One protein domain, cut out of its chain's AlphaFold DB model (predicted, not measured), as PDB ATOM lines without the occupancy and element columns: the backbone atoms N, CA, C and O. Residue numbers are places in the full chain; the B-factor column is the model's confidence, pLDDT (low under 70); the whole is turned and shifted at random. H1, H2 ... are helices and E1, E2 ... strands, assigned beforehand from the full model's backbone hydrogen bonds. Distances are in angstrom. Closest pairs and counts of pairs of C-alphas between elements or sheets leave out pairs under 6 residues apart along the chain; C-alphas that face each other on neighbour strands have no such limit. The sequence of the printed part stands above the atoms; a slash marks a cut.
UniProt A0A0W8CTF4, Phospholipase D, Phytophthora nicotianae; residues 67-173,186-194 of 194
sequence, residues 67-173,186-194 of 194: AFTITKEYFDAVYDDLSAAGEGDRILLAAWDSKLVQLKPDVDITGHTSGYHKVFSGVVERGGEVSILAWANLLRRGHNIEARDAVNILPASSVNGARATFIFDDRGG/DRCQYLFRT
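Overview. This is residues 67 to 173 and 186 to 194 of the 194 residues of the protein "Phospholipase D" of Phytophthora nicotianae (UniProt A0A0W8CTF4). A twisted four-stranded sheet has two helices, H2 and H3, packed along one face, while the other face is bare. The third helix, H1, runs beside H2 with its last part and grazes the sheet, and a long loop of residues 96 to 115 lies between E1 and H2. The printed part has 116 residues with three named helices and four named strands, in the order H1 E1 H2 E2 H3 E3 E4; the sheet runs E3 E2 E1 E4 and is mixed, and the class is mixed, helices and strands. The whole is compact, with a radius of gyration of the C-alphas of 13.7 A, and rounded, spanning 39 by 31 by 27 A.

Along the chain. H1, residues 71 to 84, is 20.1 A long from C-alpha 71 at (-32.138, 7.710, -7.738). E1 is residues 90 to 95, 16.1 A. H2 is residues 116 to 125, 14.6 A. E2, residues 129 to 135, measures 20.1 A from C-alpha 129 at (-27.112, 9.647, -32.798). H3 is residues 141 to 152, 16.2 A. E3 is residues 164 to 169, 16.4 A. E4, residues 190 to 193, is 9.8 A long and ends at C-alpha 193, (-21.624, 6.711, -24.990).

Arrangement. E2 is parallel to E1, with N 131 and O 91 2.8 A apart, within hydrogen-bond range. E3, an edge strand, is parallel to E2, with N 167 and O 132 at 2.9 A. E4, the other edge strand, is antiparallel to E1, with N 92 and O 192 at 2.9 A. E1, H2, E2 and E2, H3, E3 are strand-helix-strand units, two parallel neighbour strands with a helix between, each with a right-handed crossover. H2 and H3 lie on the same face, which gives two layers, helices on one face of a sheet. H3 has a height over the sheet of 8.9 A and runs along the strands; the C-alphas of Arg 148 and Phe 166 in E3 are its closest pair there, 5.3 A. H2, at a height of 8.6 A, also runs along the strands. H2 touches H3 at a shallow tilt of 18 degrees, the same way, the closest C-alphas being those of His 117 and Val 151, 5.6 A. H1 touches H2 with residues 79 to 83 alone, at a shallow tilt of 20 degrees, the same way; the C-alphas of Leu 82 and Val 123 are closest, 6.6 A. H1 only grazes the sheet, with residues 78 to 82, and is apart from H3. In H1 and H3 every O i to N i+4 pair is within hydrogen-bond range; in H2, 5 of 6 are.

Size, cuts and confidence. The two C-alphas farthest apart, those of Val 107 and Gly 173, are 40.3 A apart. Residues 174 to 185 are not printed, and C-alphas 173 and 186 are 22.6 A apart across the cut. The links E1 to H2 and H3 to E3 are long. The mean pLDDT of the printed part is 89.5, but residues 172 to 173 and 186 to 194 are under 70, and E4 has a mean of 38.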
ATOM      1  N   ALA A  67     -20.512   5.396  -7.919       92.06
ATOM      2  CA  ALA A  67     -21.706   4.754  -7.388       92.06
ATOM      3  C   ALA A  67     -22.778   5.809  -7.091       92.06
ATOM      4  O   ALA A  67     -22.490   6.818  -6.448       92.06
ATOM      5  N   PHE A  68     -24.008   5.554  -7.532       90.56
ATOM      6  CA  PHE A  68     -25.174   6.363  -7.191       90.56
ATOM      7  C   PHE A  68     -26.041   5.581  -6.213       90.56
ATOM      8  O   PHE A  68     -26.605   4.549  -6.564       90.56
ATOM      9  N   THR A  69     -26.138   6.063  -4.979       92.75
ATOM     10  CA  THR A  69     -26.981   5.446  -3.942       92.75
ATOM     11  C   THR A  69     -28.380   6.056  -3.897       92.75
ATOM     12  O   THR A  69     -29.269   5.527  -3.233       92.75
ATOM     13  N   ILE A  70     -28.586   7.163  -4.615       92.50
ATOM     14  CA  ILE A  70     -29.840   7.908  -4.666       92.50
ATOM     15  C   ILE A  70     -30.278   8.050  -6.124       92.50
ATOM     16  O   ILE A  70     -29.541   8.546  -6.975       92.50
ATOM     17  N   THR A  71     -31.530   7.680  -6.397       91.06
ATOM     18  CA  THR A  71     -32.138   7.710  -7.738       91.06
ATOM     19  C   THR A  71     -32.056   9.082  -8.408       91.06
ATOM     20  O   THR A  71     -31.861   9.163  -9.618       91.06
ATOM     21  N   LYS A  72     -32.186  10.165  -7.631       94.38
ATOM     22  CA  LYS A  72     -32.051  11.533  -8.144       94.38
ATOM     23  C   LYS A  72     -30.670  11.776  -8.749       94.38
ATOM     24  O   LYS A  72     -30.586  12.262  -9.864       94.38
ATOM     25  N   GLU A  73     -29.605  11.418  -8.040       95.12
ATOM     26  CA  GLU A  73     -28.237  11.666  -8.505       95.12
ATOM     27  C   GLU A  73     -27.926  10.882  -9.783       95.12
ATOM     28  O   GLU A  73     -27.249  11.397 -10.670       95.12
ATOM     29  N   TYR A  74     -28.468   9.664  -9.893       94.75
ATOM     30  CA  TYR A  74     -28.382   8.862 -11.110       94.75
ATOM     31  C   TYR A  74     -29.055   9.563 -12.297       94.75
ATOM     32  O   TYR A  74     -28.415   9.775 -13.323       94.75
ATOM     33  N   PHE A  75     -30.328   9.959 -12.171       95.12
ATOM     34  CA  PHE A  75     -31.037  10.596 -13.286       95.12
ATOM     35  C   PHE A  75     -30.534  12.009 -13.592       95.12
ATOM     36  O   PHE A  75     -30.559  12.412 -14.755       95.12
ATOM     37  N   ASP A  76     -30.027  12.731 -12.590       95.75
ATOM     38  CA  ASP A  76     -29.358  14.011 -12.799       95.75
ATOM     39  C   ASP A  76     -28.102  13.827 -13.659       95.75
ATOM     40  O   ASP A  76     -27.942  14.542 -14.646       95.75
ATOM     41  N   ALA A  77     -27.262  12.835 -13.339       96.25
ATOM     42  CA  ALA A  77     -26.070  12.523 -14.122       96.25
ATOM     43  C   ALA A  77     -26.415  12.064 -15.547       96.25
ATOM     44  O   ALA A  77     -25.829  12.564 -16.501       96.25
ATOM     45  N   VAL A  78     -27.413  11.185 -15.708       95.31
ATOM     46  CA  VAL A  78     -27.893  10.748 -17.032       95.31
ATOM     47  C   VAL A  78     -28.375  11.936 -17.867       95.31
ATOM     48  O   VAL A  78     -28.043  12.034 -19.047       95.31
ATOM     49  N   TYR A  79     -29.148  12.851 -17.276       96.62
ATOM     50  CA  TYR A  79     -29.577  14.058 -17.978       96.62
ATOM     51  C   TYR A  79     -28.386  14.930 -18.374       96.62
ATOM     52  O   TYR A  79     -28.359  15.422 -19.501       96.62
ATOM     53  N   ASP A  80     -27.426  15.141 -17.472       96.38
ATOM     54  CA  ASP A  80     -26.270  16.002 -17.724       96.38
ATOM     55  C   ASP A  80     -25.385  15.415 -18.845       96.38
ATOM     56  O   ASP A  80     -25.029  16.137 -19.779       96.38
ATOM     57  N   ASP A  81     -25.134  14.101 -18.834       96.38
ATOM     58  CA  ASP A  81     -24.380  13.391 -19.878       96.38
ATOM     59  C   ASP A  81     -25.076  13.469 -21.243       96.38
ATOM     60  O   ASP A  81     -24.454  13.805 -22.254       96.38
ATOM     61  N   LEU A  82     -26.388  13.215 -21.285       97.00
ATOM     62  CA  LEU A  82     -27.176  13.328 -22.514       97.00
ATOM     63  C   LEU A  82     -27.269  14.779 -23.001       97.00
ATOM     64  O   LEU A  82     -27.260  15.031 -24.203       97.00
ATOM     65  N   SER A  83     -27.328  15.750 -22.092       96.31
ATOM     66  CA  SER A  83     -27.360  17.175 -22.439       96.31
ATOM     67  C   SER A  83     -26.027  17.665 -23.005       96.31
ATOM     68  O   SER A  83     -26.018  18.600 -23.805       96.31
ATOM     69  N   ALA A  84     -24.918  17.025 -22.627       97.19
ATOM     70  CA  ALA A  84     -23.587  17.312 -23.151       97.19
ATOM     71  C   ALA A  84     -23.283  16.602 -24.483       97.19
ATOM     72  O   ALA A  84     -22.384  17.039 -25.202       97.19
ATOM     73  N   ALA A  85     -24.002  15.526 -24.818       97.00
ATOM     74  CA  ALA A  85     -23.796  14.787 -26.062       97.00
ATOM     75  C   ALA A  85     -24.194  15.611 -27.300       97.00
ATOM     76  O   ALA A  85     -25.206  16.325 -27.280       97.00
ATOM     77  N   GLY A  86     -23.423  15.493 -28.380       95.75
ATOM     78  CA  GLY A  86     -23.612  16.240 -29.623       95.75
ATOM     79  C   GLY A  86     -22.972  15.562 -30.832       95.75
ATOM     80  O   GLY A  86     -22.968  14.338 -30.937       95.75
ATOM     81  N   GLU A  87     -22.477  16.360 -31.776       97.62
ATOM     82  CA  GLU A  87     -21.970  15.878 -33.063       97.62
ATOM     83  C   GLU A  87     -20.925  14.760 -32.915       97.62
ATOM     84  O   GLU A  87     -19.888  14.932 -32.278       97.62
ATOM     85  N   GLY A  88     -21.203  13.613 -33.541       92.19
ATOM     86  CA  GLY A  88     -20.316  12.446 -33.552       92.19
ATOM     87  C   GLY A  88     -20.507  11.480 -32.381       92.19
ATOM     88  O   GLY A  88     -20.104  10.324 -32.511       92.19
ATOM     89  N   ASP A  89     -21.168  11.897 -31.297       97.62
ATOM     90  CA  ASP A  89     -21.498  11.008 -30.183       97.62
ATOM     91  C   ASP A  89     -22.577   9.996 -30.583       97.62
ATOM     92  O   ASP A  89     -23.566  10.335 -31.247       97.62
ATOM     93  N   ARG A  90     -22.431   8.756 -30.106       97.12
ATOM     94  CA  ARG A  90     -23.474   7.732 -30.226       97.12
ATOM     95  C   ARG A  90     -23.980   7.320 -28.860       97.12
ATOM     96  O   ARG A  90     -23.211   6.909 -27.994       97.12
ATOM     97  N   ILE A  91     -25.293   7.384 -28.703       97.31
ATOM     98  CA  ILE A  91     -26.008   6.981 -27.504       97.31
ATOM     99  C   ILE A  91     -26.672   5.632 -27.762       97.31
ATOM    100  O   ILE A  91     -27.580   5.531 -28.586       97.31
ATOM    101  N   LEU A  92     -26.242   4.599 -27.041       96.31
ATOM    102  CA  LEU A  92     -26.859   3.275 -27.070       96.31
ATOM    103  C   LEU A  92     -27.578   3.036 -25.743       96.31
ATOM    104  O   LEU A  92     -26.942   3.049 -24.691       96.31
ATOM    105  N   LEU A  93     -28.891   2.813 -25.792       94.88
ATOM    106  CA  LEU A  93     -29.718   2.578 -24.612       94.88
ATOM    107  C   LEU A  93     -30.431   1.228 -24.703       94.88
ATOM    108  O   LEU A  93     -31.240   1.004 -25.603       94.88
ATOM    109  N   ALA A  94     -30.191   0.358 -23.725       92.50
ATOM    110  CA  ALA A  94     -31.017  -0.823 -23.490       92.50
ATOM    111  C   ALA A  94     -32.044  -0.528 -22.387       92.50
ATOM    112  O   ALA A  94     -31.671  -0.011 -21.333       92.50
ATOM    113  N   ALA A  95     -33.325  -0.840 -22.609       89.44
ATOM    114  CA  ALA A  95     -34.391  -0.493 -21.665       89.44
ATOM    115  C   ALA A  95     -35.413  -1.619 -21.446       89.44
ATOM    116  O   ALA A  95     -35.878  -2.256 -22.385       89.44
ATOM    117  N   TRP A  96     -35.830  -1.834 -20.198       87.25
ATOM    118  CA  TRP A  96     -36.949  -2.733 -19.871       87.25
ATOM    119  C   TRP A  96     -38.320  -2.040 -19.962       87.25
ATOM    120  O   TRP A  96     -39.297  -2.615 -20.452       87.25
ATOM    121  N   ASP A  97     -38.387  -0.802 -19.470       89.44
ATOM    122  CA  ASP A  97     -39.547   0.095 -19.503       89.44
ATOM    123  C   ASP A  97     -39.049   1.514 -19.818       89.44
ATOM    124  O   ASP A  97     -38.119   2.014 -19.176       89.44
ATOM    125  N   SER A  98     -39.672   2.143 -20.806       92.75
ATOM    126  CA  SER A  98     -39.409   3.489 -21.291       92.75
ATOM    127  C   SER A  98     -40.710   4.266 -21.228       92.75
ATOM    128  O   SER A  98     -41.684   3.914 -21.885       92.75
ATOM    129  N   LYS A  99     -40.728   5.347 -20.450       93.25
ATOM    130  CA  LYS A  99     -41.920   6.164 -20.239       93.25
ATOM    131  C   LYS A  99     -41.606   7.628 -20.495       93.25
ATOM    132  O   LYS A  99     -40.523   8.101 -20.160       93.25
ATOM    133  N   LEU A 100     -42.582   8.355 -21.034       94.94
ATOM    134  CA  LEU A 100     -42.522   9.801 -21.248       94.94
ATOM    135  C   LEU A 100     -42.643  10.570 -19.922       94.94
ATOM    136  O   LEU A 100     -43.638  11.235 -19.657       94.94
ATOM    137  N   VAL A 101     -41.624  10.441 -19.077       94.06
ATOM    138  CA  VAL A 101     -41.465  11.180 -17.820       94.06
ATOM    139  C   VAL A 101     -40.203  12.028 -17.871       94.06
ATOM    140  O   VAL A 101     -39.334  11.838 -18.722       94.06
ATOM    141  N   GLN A 102     -40.122  12.979 -16.959       95.12
ATOM    142  CA  GLN A 102     -38.990  13.863 -16.783       95.12
ATOM    143  C   GLN A 102     -37.845  13.190 -16.013       95.12
ATOM    144  O   GLN A 102     -38.081  12.499 -15.022       95.12
ATOM    145  N   LEU A 103     -36.608  13.413 -16.463       94.88
ATOM    146  CA  LEU A 103     -35.398  12.955 -15.774       94.88
ATOM    147  C   LEU A 103     -35.087  13.813 -14.537       94.88
ATOM    148  O   LEU A 103     -34.590  13.279 -13.552       94.88
ATOM    149  N   LYS A 104     -35.433  15.112 -14.553       95.31
ATOM    150  CA  LYS A 104     -35.199  16.046 -13.434       95.31
ATOM    151  C   LYS A 104     -36.503  16.696 -12.928       95.31
ATOM    152  O   LYS A 104     -36.718  17.894 -13.125       95.31
ATOM    153  N   PRO A 105     -37.409  15.930 -12.286       94.62
ATOM    154  CA  PRO A 105     -38.722  16.423 -11.848       94.62
ATOM    155  C   PRO A 105     -38.699  17.549 -10.818       94.62
ATOM    156  O   PRO A 105     -39.689  18.264 -10.698       94.62
ATOM    157  N   ASP A 106     -37.611  17.704 -10.068       94.00
ATOM    158  CA  ASP A 106     -37.465  18.744  -9.051       94.00
ATOM    159  C   ASP A 106     -37.221  20.141  -9.639       94.00
ATOM    160  O   ASP A 106     -37.559  21.131  -8.993       94.00
ATOM    161  N   VAL A 107     -36.680  20.226 -10.861       94.75
ATOM    162  CA  VAL A 107     -36.392  21.502 -11.546       94.75
ATOM    163  C   VAL A 107     -37.217  21.716 -12.816       94.75
ATOM    164  O   VAL A 107     -37.476  22.857 -13.183       94.75
ATOM    165  N   ASP A 108     -37.670  20.646 -13.472       95.31
ATOM    166  CA  ASP A 108     -38.545  20.700 -14.647       95.31
ATOM    167  C   ASP A 108     -39.701  19.710 -14.485       95.31
ATOM    168  O   ASP A 108     -39.748  18.622 -15.063       95.31
ATOM    169  N   ILE A 109     -40.672  20.117 -13.670       94.19
ATOM    170  CA  ILE A 109     -41.845  19.301 -13.343       94.19
ATOM    171  C   ILE A 109     -42.728  18.995 -14.561       94.19
ATOM    172  O   ILE A 109     -43.440  17.993 -14.574       94.19
ATOM    173  N   THR A 110     -42.684  19.851 -15.586       94.38
ATOM    174  CA  THR A 110     -43.474  19.697 -16.814       94.38
ATOM    175  C   THR A 110     -42.796  18.817 -17.861       94.38
ATOM    176  O   THR A 110     -43.450  18.409 -18.820       94.38
ATOM    177  N   GLY A 111     -41.500  18.529 -17.703       94.25
ATOM    178  CA  GLY A 111     -40.708  17.785 -18.678       94.25
ATOM    179  C   GLY A 111     -40.472  18.547 -19.984       94.25
ATOM    180  O   GLY A 111     -40.313  17.911 -21.028       94.25
ATOM    181  N   HIS A 112     -40.479  19.884 -19.959       94.88
ATOM    182  CA  HIS A 112     -40.298  20.696 -21.164       94.88
ATOM    183  C   HIS A 112     -38.908  20.501 -21.784       94.88
ATOM    184  O   HIS A 112     -38.788  20.446 -23.008       94.88
ATOM    185  N   THR A 113     -37.880  20.344 -20.946       95.06
ATOM    186  CA  THR A 113     -36.490  20.105 -21.365       95.06
ATOM    187  C   THR A 113     -35.988  18.732 -20.930       95.06
ATOM    188  O   THR A 113     -35.247  18.084 -21.662       95.06
ATOM    189  N   SER A 114     -36.427  18.249 -19.769       96.44
ATOM    190  CA  SER A 114     -35.970  16.997 -19.161       96.44
ATOM    191  C   SER A 114     -36.875  15.798 -19.428       96.44
ATOM    192  O   SER A 114     -36.573  14.698 -18.969       96.44
ATOM    193  N   GLY A 115     -37.972  15.971 -20.172       96.75
ATOM    194  CA  GLY A 115     -38.810  14.861 -20.620       96.75
ATOM    195  C   GLY A 115     -38.014  13.849 -21.450       96.75
ATOM    196  O   GLY A 115     -37.206  14.242 -22.286       96.75
ATOM    197  N   TYR A 116     -38.279  12.553 -21.277       95.12
ATOM    198  CA  TYR A 116     -37.556  11.450 -21.931       95.12
ATOM    199  C   TYR A 116     -37.260  11.695 -23.425       95.12
ATOM    200  O   TYR A 116     -36.109  11.722 -23.847       95.12
ATOM    201  N   HIS A 117     -38.294  11.965 -24.226       95.19
ATOM    202  CA  HIS A 117     -38.148  12.245 -25.661       95.19
ATOM    203  C   HIS A 117     -37.530  13.624 -25.966       95.19
ATOM    204  O   HIS A 117     -36.928  13.797 -27.022       95.19
ATOM    205  N   LYS A 118     -37.652  14.604 -25.059       97.69
ATOM    206  CA  LYS A 118     -37.054  15.941 -25.211       97.69
ATOM    207  C   LYS A 118     -35.544  15.897 -25.073       97.69
ATOM    208  O   LYS A 118     -34.849  16.526 -25.864       97.69
ATOM    209  N   VAL A 119     -35.045  15.092 -24.141       97.56
ATOM    210  CA  VAL A 119     -33.608  14.882 -23.967       97.56
ATOM    211  C   VAL A 119     -33.001  14.279 -25.238       97.56
ATOM    212  O   VAL A 119     -32.014  14.807 -25.745       97.56
ATOM    213  N   PHE A 120     -33.629  13.251 -25.823       97.88
ATOM    214  CA  PHE A 120     -33.158  12.684 -27.095       97.88
ATOM    215  C   PHE A 120     -33.324  13.634 -28.284       97.88
ATOM    216  O   PHE A 120     -32.436  13.673 -29.131       97.88
ATOM    217  N   SER A 121     -34.395  14.439 -28.326       98.00
ATOM    218  CA  SER A 121     -34.526  15.529 -29.308       98.00
ATOM    219  C   SER A 121     -33.317  16.454 -29.239       98.00
ATOM    220  O   SER A 121     -32.684  16.694 -30.257       98.00
ATOM    221  N   GLY A 122     -32.924  16.882 -28.035       98.00
ATOM    222  CA  GLY A 122     -31.759  17.741 -27.842       98.00
ATOM    223  C   GLY A 122     -30.447  17.100 -28.308       98.00
ATOM    224  O   GLY A 122     -29.638  17.774 -28.941       98.00
ATOM    225  N   VAL A 123     -30.233  15.807 -28.033       98.31
ATOM    226  CA  VAL A 123     -29.057  15.068 -28.542       98.31
ATOM    227  C   VAL A 123     -29.021  15.106 -30.070       98.31
ATOM    228  O   VAL A 123     -28.006  15.483 -30.655       98.31
ATOM    229  N   VAL A 124     -30.142  14.771 -30.714       98.38
ATOM    230  CA  VAL A 124     -30.254  14.738 -32.178       98.38
ATOM    231  C   VAL A 124     -30.107  16.133 -32.782       98.38
ATOM    232  O   VAL A 124     -29.364  16.309 -33.743       98.38
ATOM    233  N   GLU A 125     -30.734  17.154 -32.203       98.31
ATOM    234  CA  GLU A 125     -30.599  18.551 -32.633       98.31
ATOM    235  C   GLU A 125     -29.133  19.001 -32.666       98.31
ATOM    236  O   GLU A 125     -28.733  19.715 -33.583       98.31
ATOM    237  N   ARG A 126     -28.310  18.520 -31.725       98.31
ATOM    238  CA  ARG A 126     -26.864  18.792 -31.669       98.31
ATOM    239  C   ARG A 126     -26.008  17.874 -32.548       98.31
ATOM    240  O   ARG A 126     -24.791  18.023 -32.550       98.31
ATOM    241  N   GLY A 127     -26.610  16.949 -33.294       98.19
ATOM    242  CA  GLY A 127     -25.916  16.044 -34.215       98.19
ATOM    243  C   GLY A 127     -25.475  14.711 -33.604       98.19
ATOM    244  O   GLY A 127     -24.704  13.989 -34.238       98.19
ATOM    245  N   GLY A 128     -25.935  14.375 -32.397       98.25
ATOM    246  CA  GLY A 128     -25.704  13.067 -31.783       98.25
ATOM    247  C   GLY A 128     -26.699  12.017 -32.279       98.25
ATOM    248  O   GLY A 128     -27.859  12.322 -32.561       98.25
ATOM    249  N   GLU A 129     -26.261  10.766 -32.383       98.38
ATOM    250  CA  GLU A 129     -27.112   9.647 -32.798       98.38
ATOM    251  C   GLU A 129     -27.631   8.877 -31.580       98.38
ATOM    252  O   GLU A 129     -26.882   8.610 -30.642       98.38
ATOM    253  N   VAL A 130     -28.910   8.495 -31.588       98.31
ATOM    254  CA  VAL A 130     -29.536   7.755 -30.482       98.31
ATOM    255  C   VAL A 130     -30.105   6.440 -31.001       98.31
ATOM    256  O   VAL A 130     -30.919   6.424 -31.921       98.31
ATOM    257  N   SER A 131     -29.714   5.325 -30.391       98.19
ATOM    258  CA  SER A 131     -30.244   3.991 -30.672       98.19
ATOM    259  C   SER A 131     -30.742   3.343 -29.387       98.19
ATOM    260  O   SER A 131     -29.974   3.111 -28.454       98.19
ATOM    261  N   ILE A 132     -32.036   3.040 -29.343       97.00
ATOM    262  CA  ILE A 132     -32.718   2.458 -28.191       97.00
ATOM    263  C   ILE A 132     -33.228   1.069 -28.570       97.00
ATOM    264  O   ILE A 132     -34.014   0.920 -29.510       97.00
ATOM    265  N   LEU A 133     -32.803   0.063 -27.813       95.12
ATOM    266  CA  LEU A 133     -33.325  -1.298 -27.867       95.12
ATOM    267  C   LEU A 133     -34.111  -1.557 -26.582       95.12
ATOM    268  O   LEU A 133     -33.518  -1.753 -25.520       95.12
ATOM    269  N   ALA A 134     -35.441  -1.536 -26.659       92.12
ATOM    270  CA  ALA A 134     -36.271  -1.795 -25.486       92.12
ATOM    271  C   ALA A 134     -36.936  -3.167 -25.534       92.12
ATOM    272  O   ALA A 134     -37.377  -3.616 -26.586       92.12
ATOM    273  N   TRP A 135     -37.087  -3.812 -24.385       89.81
ATOM    274  CA  TRP A 135     -37.830  -5.060 -24.278       89.81
ATOM    275  C   TRP A 135     -39.281  -4.885 -24.744       89.81
ATOM    276  O   TRP A 135     -39.946  -3.905 -24.385       89.81
ATOM    277  N   ALA A 136     -39.810  -5.858 -25.492       85.88
ATOM    278  CA  ALA A 136     -41.224  -5.950 -25.870       85.88
ATOM    279  C   ALA A 136     -42.114  -6.318 -24.661       85.88
ATOM    280  O   ALA A 136     -42.841  -7.311 -24.642       85.88
ATOM    281  N   ASN A 137     -42.036  -5.500 -23.617       78.81
ATOM    282  CA  ASN A 137     -42.604  -5.746 -22.307       78.81
ATOM    283  C   ASN A 137     -44.132  -5.841 -22.358       78.81
ATOM    284  O   ASN A 137     -44.806  -4.853 -22.638       78.81
ATOM    285  N   LEU A 138     -44.692  -7.004 -22.022       80.69
ATOM    286  CA  LEU A 138     -46.143  -7.207 -21.995       80.69
ATOM    287  C   LEU A 138     -46.848  -6.388 -20.907       80.69
ATOM    288  O   LEU A 138     -47.937  -5.871 -21.142       80.69
ATOM    289  N   LEU A 139     -46.224  -6.234 -19.735       81.94
ATOM    290  CA  LEU A 139     -46.804  -5.525 -18.588       81.94
ATOM    291  C   LEU A 139     -46.746  -4.001 -18.749       81.94
ATOM    292  O   LEU A 139     -47.579  -3.284 -18.197       81.94
ATOM    293  N   ARG A 140     -45.753  -3.498 -19.491       83.56
ATOM    294  CA  ARG A 140     -45.499  -2.060 -19.702       83.56
ATOM    295  C   ARG A 140     -45.605  -1.643 -21.168       83.56
ATOM    296  O   ARG A 140     -45.108  -0.592 -21.560       83.56
ATOM    297  N   ARG A 141     -46.299  -2.447 -21.977       85.44
ATOM    298  CA  ARG A 141     -46.384  -2.282 -23.434       85.44
ATOM    299  C   ARG A 141     -46.812  -0.879 -23.856       85.44
ATOM    300  O   ARG A 141     -46.249  -0.344 -24.801       85.44
ATOM    301  N   GLY A 142     -47.785  -0.295 -23.151       91.06
ATOM    302  CA  GLY A 142     -48.278   1.057 -23.429       91.06
ATOM    303  C   GLY A 142     -47.175   2.109 -23.340       91.06
ATOM    304  O   GLY A 142     -46.942   2.812 -24.315       91.06
ATOM    305  N   HIS A 143     -46.429   2.138 -22.228       92.19
ATOM    306  CA  HIS A 143     -45.319   3.078 -22.044       92.19
ATOM    307  C   HIS A 143     -44.282   2.943 -23.169       92.19
ATOM    308  O   HIS A 143     -43.936   3.928 -23.816       92.19
ATOM    309  N   ASN A 144     -43.849   1.708 -23.448       91.25
ATOM    310  CA  ASN A 144     -42.826   1.428 -24.452       91.25
ATOM    311  C   ASN A 144     -43.264   1.825 -25.868       91.25
ATOM    312  O   ASN A 144     -42.456   2.361 -26.623       91.25
ATOM    313  N   ILE A 145     -44.528   1.589 -26.237       94.75
ATOM    314  CA  ILE A 145     -45.074   2.018 -27.534       94.75
ATOM    315  C   ILE A 145     -45.122   3.542 -27.618       94.75
ATOM    316  O   ILE A 145     -44.630   4.098 -28.595       94.75
ATOM    317  N   GLU A 146     -45.650   4.211 -26.594       96.81
ATOM    318  CA  GLU A 146     -45.732   5.676 -26.562       96.81
ATOM    319  C   GLU A 146     -44.344   6.322 -26.655       96.81
ATOM    320  O   GLU A 146     -44.140   7.258 -27.428       96.81
ATOM    321  N   ALA A 147     -43.367   5.802 -25.907       96.62
ATOM    322  CA  ALA A 147     -41.994   6.288 -25.938       96.62
ATOM    323  C   ALA A 147     -41.319   6.034 -27.292       96.62
ATOM    324  O   ALA A 147     -40.690   6.945 -27.830       96.62
ATOM    325  N   ARG A 148     -41.479   4.833 -27.864       97.06
ATOM    326  CA  ARG A 148     -40.976   4.503 -29.205       97.06
ATOM    327  C   ARG A 148     -41.525   5.463 -30.242       97.06
ATOM    328  O   ARG A 148     -40.755   5.997 -31.036       97.06
ATOM    329  N   ASP A 149     -42.837   5.656 -30.243       98.00
ATOM    330  CA  ASP A 149     -43.495   6.498 -31.232       98.00
ATOM    331  C   ASP A 149     -42.982   7.923 -31.101       98.00
ATOM    332  O   ASP A 149     -42.450   8.443 -32.071       98.00
ATOM    333  N   ALA A 150     -42.993   8.501 -29.896       98.00
ATOM    334  CA  ALA A 150     -42.482   9.848 -29.660       98.00
ATOM    335  C   ALA A 150     -41.018  10.041 -30.099       98.00
ATOM    336  O   ALA A 150     -40.684  11.094 -30.636       98.00
ATOM    337  N   VAL A 151     -40.154   9.042 -29.884       98.06
ATOM    338  CA  VAL A 151     -38.738   9.094 -30.280       98.06
ATOM    339  C   VAL A 151     -38.566   8.951 -31.795       98.06
ATOM    340  O   VAL A 151     -37.795   9.696 -32.390       98.06
ATOM    341  N   ASN A 152     -39.298   8.043 -32.440       98.38
ATOM    342  CA  ASN A 152     -39.133   7.766 -33.869       98.38
ATOM    343  C   ASN A 152     -39.706   8.858 -34.788       98.38
ATOM    344  O   ASN A 152     -39.349   8.880 -35.965       98.38
ATOM    345  N   ILE A 153     -40.577   9.758 -34.298       98.12
ATOM    346  CA  ILE A 153     -41.032  10.923 -35.093       98.12
ATOM    347  C   ILE A 153     -40.021  12.072 -35.071       98.12
ATOM    348  O   ILE A 153     -40.139  12.983 -35.894       98.12
ATOM    349  N   LEU A 154     -39.057  12.066 -34.139       97.88
ATOM    350  CA  LEU A 154     -38.100  13.161 -34.002       97.88
ATOM    351  C   LEU A 154     -37.408  13.432 -35.349       97.88
ATOM    352  O   LEU A 154     -36.980  12.489 -36.024       97.88
ATOM    353  N   PRO A 155     -37.314  14.704 -35.770       98.00
ATOM    354  CA  PRO A 155     -36.672  15.038 -37.028       98.00
ATOM    355  C   PRO A 155     -35.188  14.673 -36.972       98.00
ATOM    356  O   PRO A 155     -34.550  14.754 -35.922       98.00
ATOM    357  N   ALA A 156     -34.625  14.306 -38.121       98.25
ATOM    358  CA  ALA A 156     -33.182  14.159 -38.235       98.25
ATOM    359  C   ALA A 156     -32.481  15.510 -38.015       98.25
ATOM    360  O   ALA A 156     -33.018  16.567 -38.357       98.25
ATOM    361  N   SER A 157     -31.263  15.457 -37.484       98.19
ATOM    362  CA  SER A 157     -30.418  16.624 -37.270       98.19
ATOM    363  C   SER A 157     -30.156  17.370 -38.573       98.19
ATOM    364  O   SER A 157     -29.758  16.767 -39.573       98.19
ATOM    365  N   SER A 158     -30.285  18.695 -38.552       97.75
ATOM    366  CA  SER A 158     -29.842  19.546 -39.659       97.75
ATOM    367  C   SER A 158     -28.318  19.677 -39.741       97.75
ATOM    368  O   SER A 158     -27.817  20.107 -40.776       97.75
ATOM    369  N   VAL A 159     -27.586  19.302 -38.681       97.69
ATOM    370  CA  VAL A 159     -26.117  19.372 -38.621       97.69
ATOM    371  C   VAL A 159     -25.493  18.302 -39.516       97.69
ATOM    372  O   VAL A 159     -24.664  18.604 -40.368       97.69
ATOM    373  N   ASN A 160     -25.909  17.045 -39.341       97.62
ATOM    374  CA  ASN A 160     -25.264  15.890 -39.973       97.62
ATOM    375  C   ASN A 160     -26.231  14.742 -40.331       97.62
ATOM    376  O   ASN A 160     -25.789  13.664 -40.722       97.62
ATOM    377  N   GLY A 161     -27.547  14.934 -40.191       97.88
ATOM    378  CA  GLY A 161     -28.542  13.891 -40.457       97.88
ATOM    379  C   GLY A 161     -28.652  12.801 -39.384       97.88
ATOM    380  O   GLY A 161     -29.336  11.799 -39.631       97.88
ATOM    381  N   ALA A 162     -28.019  12.976 -38.215       98.12
ATOM    382  CA  ALA A 162     -28.186  12.086 -37.068       98.12
ATOM    383  C   ALA A 162     -29.665  11.948 -36.680       98.12
ATOM    384  O   ALA A 162     -30.477  12.837 -36.938       98.12
ATOM    385  N   ARG A 163     -30.034  10.814 -36.086       98.25
ATOM    386  CA  ARG A 163     -31.429  10.487 -35.766       98.25
ATOM    387  C   ARG A 163     -31.537   9.717 -34.463       98.25
ATOM    388  O   ARG A 163     -30.564   9.118 -34.005       98.25
ATOM    389  N   ALA A 164     -32.747   9.681 -33.921       98.31
ATOM    390  CA  ALA A 164     -33.104   8.743 -32.875       98.31
ATOM    391  C   ALA A 164     -33.862   7.555 -33.476       98.31
ATOM    392  O   ALA A 164     -34.799   7.736 -34.251       98.31
ATOM    393  N   THR A 165     -33.443   6.344 -33.122       98.31
ATOM    394  CA  THR A 165     -34.093   5.094 -33.516       98.31
ATOM    395  C   THR A 165     -34.440   4.304 -32.269       98.31
ATOM    396  O   THR A 165     -33.572   3.999 -31.457       98.31
ATOM    397  N   PHE A 166     -35.705   3.936 -32.134       97.75
ATOM    398  CA  PHE A 166     -36.218   3.090 -31.071       97.75
ATOM    399  C   PHE A 166     -36.830   1.836 -31.697       97.75
ATOM    400  O   PHE A 166     -37.818   1.913 -32.435       97.75
ATOM    401  N   ILE A 167     -36.277   0.671 -31.355       95.94
ATOM    402  CA  ILE A 167     -36.797  -0.647 -31.740       95.94
ATOM    403  C   ILE A 167     -37.085  -1.526 -30.517       95.94
ATOM    404  O   ILE A 167     -36.611  -1.258 -29.410       95.94
ATOM    405  N   PHE A 168     -37.873  -2.582 -30.729       93.62
ATOM    406  CA  PHE A 168     -38.146  -3.582 -29.700       93.62
ATOM    407  C   PHE A 168     -37.242  -4.806 -29.832       93.62
ATOM    408  O   PHE A 168     -36.987  -5.272 -30.939       93.62
ATOM    409  N   ASP A 169     -36.816  -5.337 -28.690       89.25
ATOM    410  CA  ASP A 169     -36.316  -6.699 -28.543       89.25
ATOM    411  C   ASP A 169     -37.495  -7.626 -28.227       89.25
ATOM    412  O   ASP A 169     -38.096  -7.540 -27.152       89.25
ATOM    413  N   ASP A 170     -37.845  -8.485 -29.183       84.62
ATOM    414  CA  ASP A 170     -38.971  -9.420 -29.134       84.62
ATOM    415  C   ASP A 170     -38.533 -10.897 -29.144       84.62
ATOM    416  O   ASP A 170     -39.356 -11.797 -29.326       84.62
ATOM    417  N   ARG A 171     -37.243 -11.171 -28.897       76.19
ATOM    418  CA  ARG A 171     -36.666 -12.529 -28.955       76.19
ATOM    419  C   ARG A 171     -37.271 -13.493 -27.931       76.19
ATOM    420  O   ARG A 171     -37.301 -14.701 -28.165       76.19
ATOM    421  N   GLY A 172     -37.763 -12.988 -26.799       62.41
ATOM    422  CA  GLY A 172     -38.551 -13.782 -25.860       62.41
ATOM    423  C   GLY A 172     -39.994 -13.828 -26.323       62.41
ATOM    424  O   GLY A 172     -40.739 -12.879 -26.097       62.41
ATOM    425  N   GLY A 173     -40.399 -14.930 -26.960       52.53
ATOM    426  CA  GLY A 173     -41.796 -15.136 -27.337       52.53
ATOM    427  C   GLY A 173     -42.757 -14.828 -26.178       52.53
ATOM    428  O   GLY A 173     -42.411 -14.996 -25.009       52.53
ATOM    429  N   ASP A 186     -32.968  -3.569  -9.796       35.44
ATOM    430  CA  ASP A 186     -32.072  -3.076 -10.822       35.44
ATOM    431  C   ASP A 186     -32.835  -2.837 -12.118       35.44
ATOM    432  O   ASP A 186     -32.963  -3.663 -13.021       35.44
ATOM    433  N   ARG A 187     -33.347  -1.610 -12.192       39.31
ATOM    434  CA  ARG A 187     -33.675  -0.916 -13.432       39.31
ATOM    435  C   ARG A 187     -32.373  -0.668 -14.201       39.31
ATOM    436  O   ARG A 187     -31.899   0.462 -14.258       39.31
ATOM    437  N   CYS A 188     -31.764  -1.706 -14.764       30.56
ATOM    438  CA  CYS A 188     -30.574  -1.536 -15.591       30.56
ATOM    439  C   CYS A 188     -30.963  -0.905 -16.934       30.56
ATOM    440  O   CYS A 188     -31.256  -1.590 -17.911       30.56
ATOM    441  N   GLN A 189     -30.988   0.426 -16.967       38.25
ATOM    442  CA  GLN A 189     -30.763   1.178 -18.191       38.25
ATOM    443  C   GLN A 189     -29.250   1.229 -18.398       38.25
ATOM    444  O   GLN A 189     -28.538   1.886 -17.637       38.25
ATOM    445  N   TYR A 190     -28.750   0.503 -19.395       37.59
ATOM    446  CA  TYR A 190     -27.362   0.656 -19.813       37.59
ATOM    447  C   TYR A 190     -27.313   1.752 -20.864       37.59
ATOM    448  O   TYR A 190     -27.854   1.579 -21.957       37.59
ATOM    449  N   LEU A 191     -26.708   2.880 -20.499       41.09
ATOM    450  CA  LEU A 191     -26.398   3.972 -21.404       41.09
ATOM    451  C   LEU A 191     -24.921   3.871 -21.777       41.09
ATOM    452  O   LEU A 191     -24.055   4.080 -20.929       41.09
ATOM    453  N   PHE A 192     -24.631   3.548 -23.031       37.47
ATOM    454  CA  PHE A 192     -23.270   3.600 -23.553       37.47
ATOM    455  C   PHE A 192     -23.129   4.836 -24.432       37.47
ATOM    456  O   PHE A 192     -23.895   5.018 -25.380       37.47
ATOM    457  N   ARG A 193     -22.141   5.671 -24.105       36.28
ATOM    458  CA  ARG A 193     -21.624   6.711 -24.990       36.28
ATOM    459  C   ARG A 193     -20.350   6.171 -25.631       36.28
ATOM    460  O   ARG A 193     -19.447   5.753 -24.906       36.28
ATOM    461  N   THR A 194     -20.302   6.151 -26.956       43.50
ATOM    462  CA  THR A 194     -19.100   5.802 -27.733       43.50
ATOM    463  C   THR A 194     -18.711   6.943 -28.640       43.50
ATOM    464  O   THR A 194     -19.659   7.523 -29.224       43.50
TER     465      THR A 194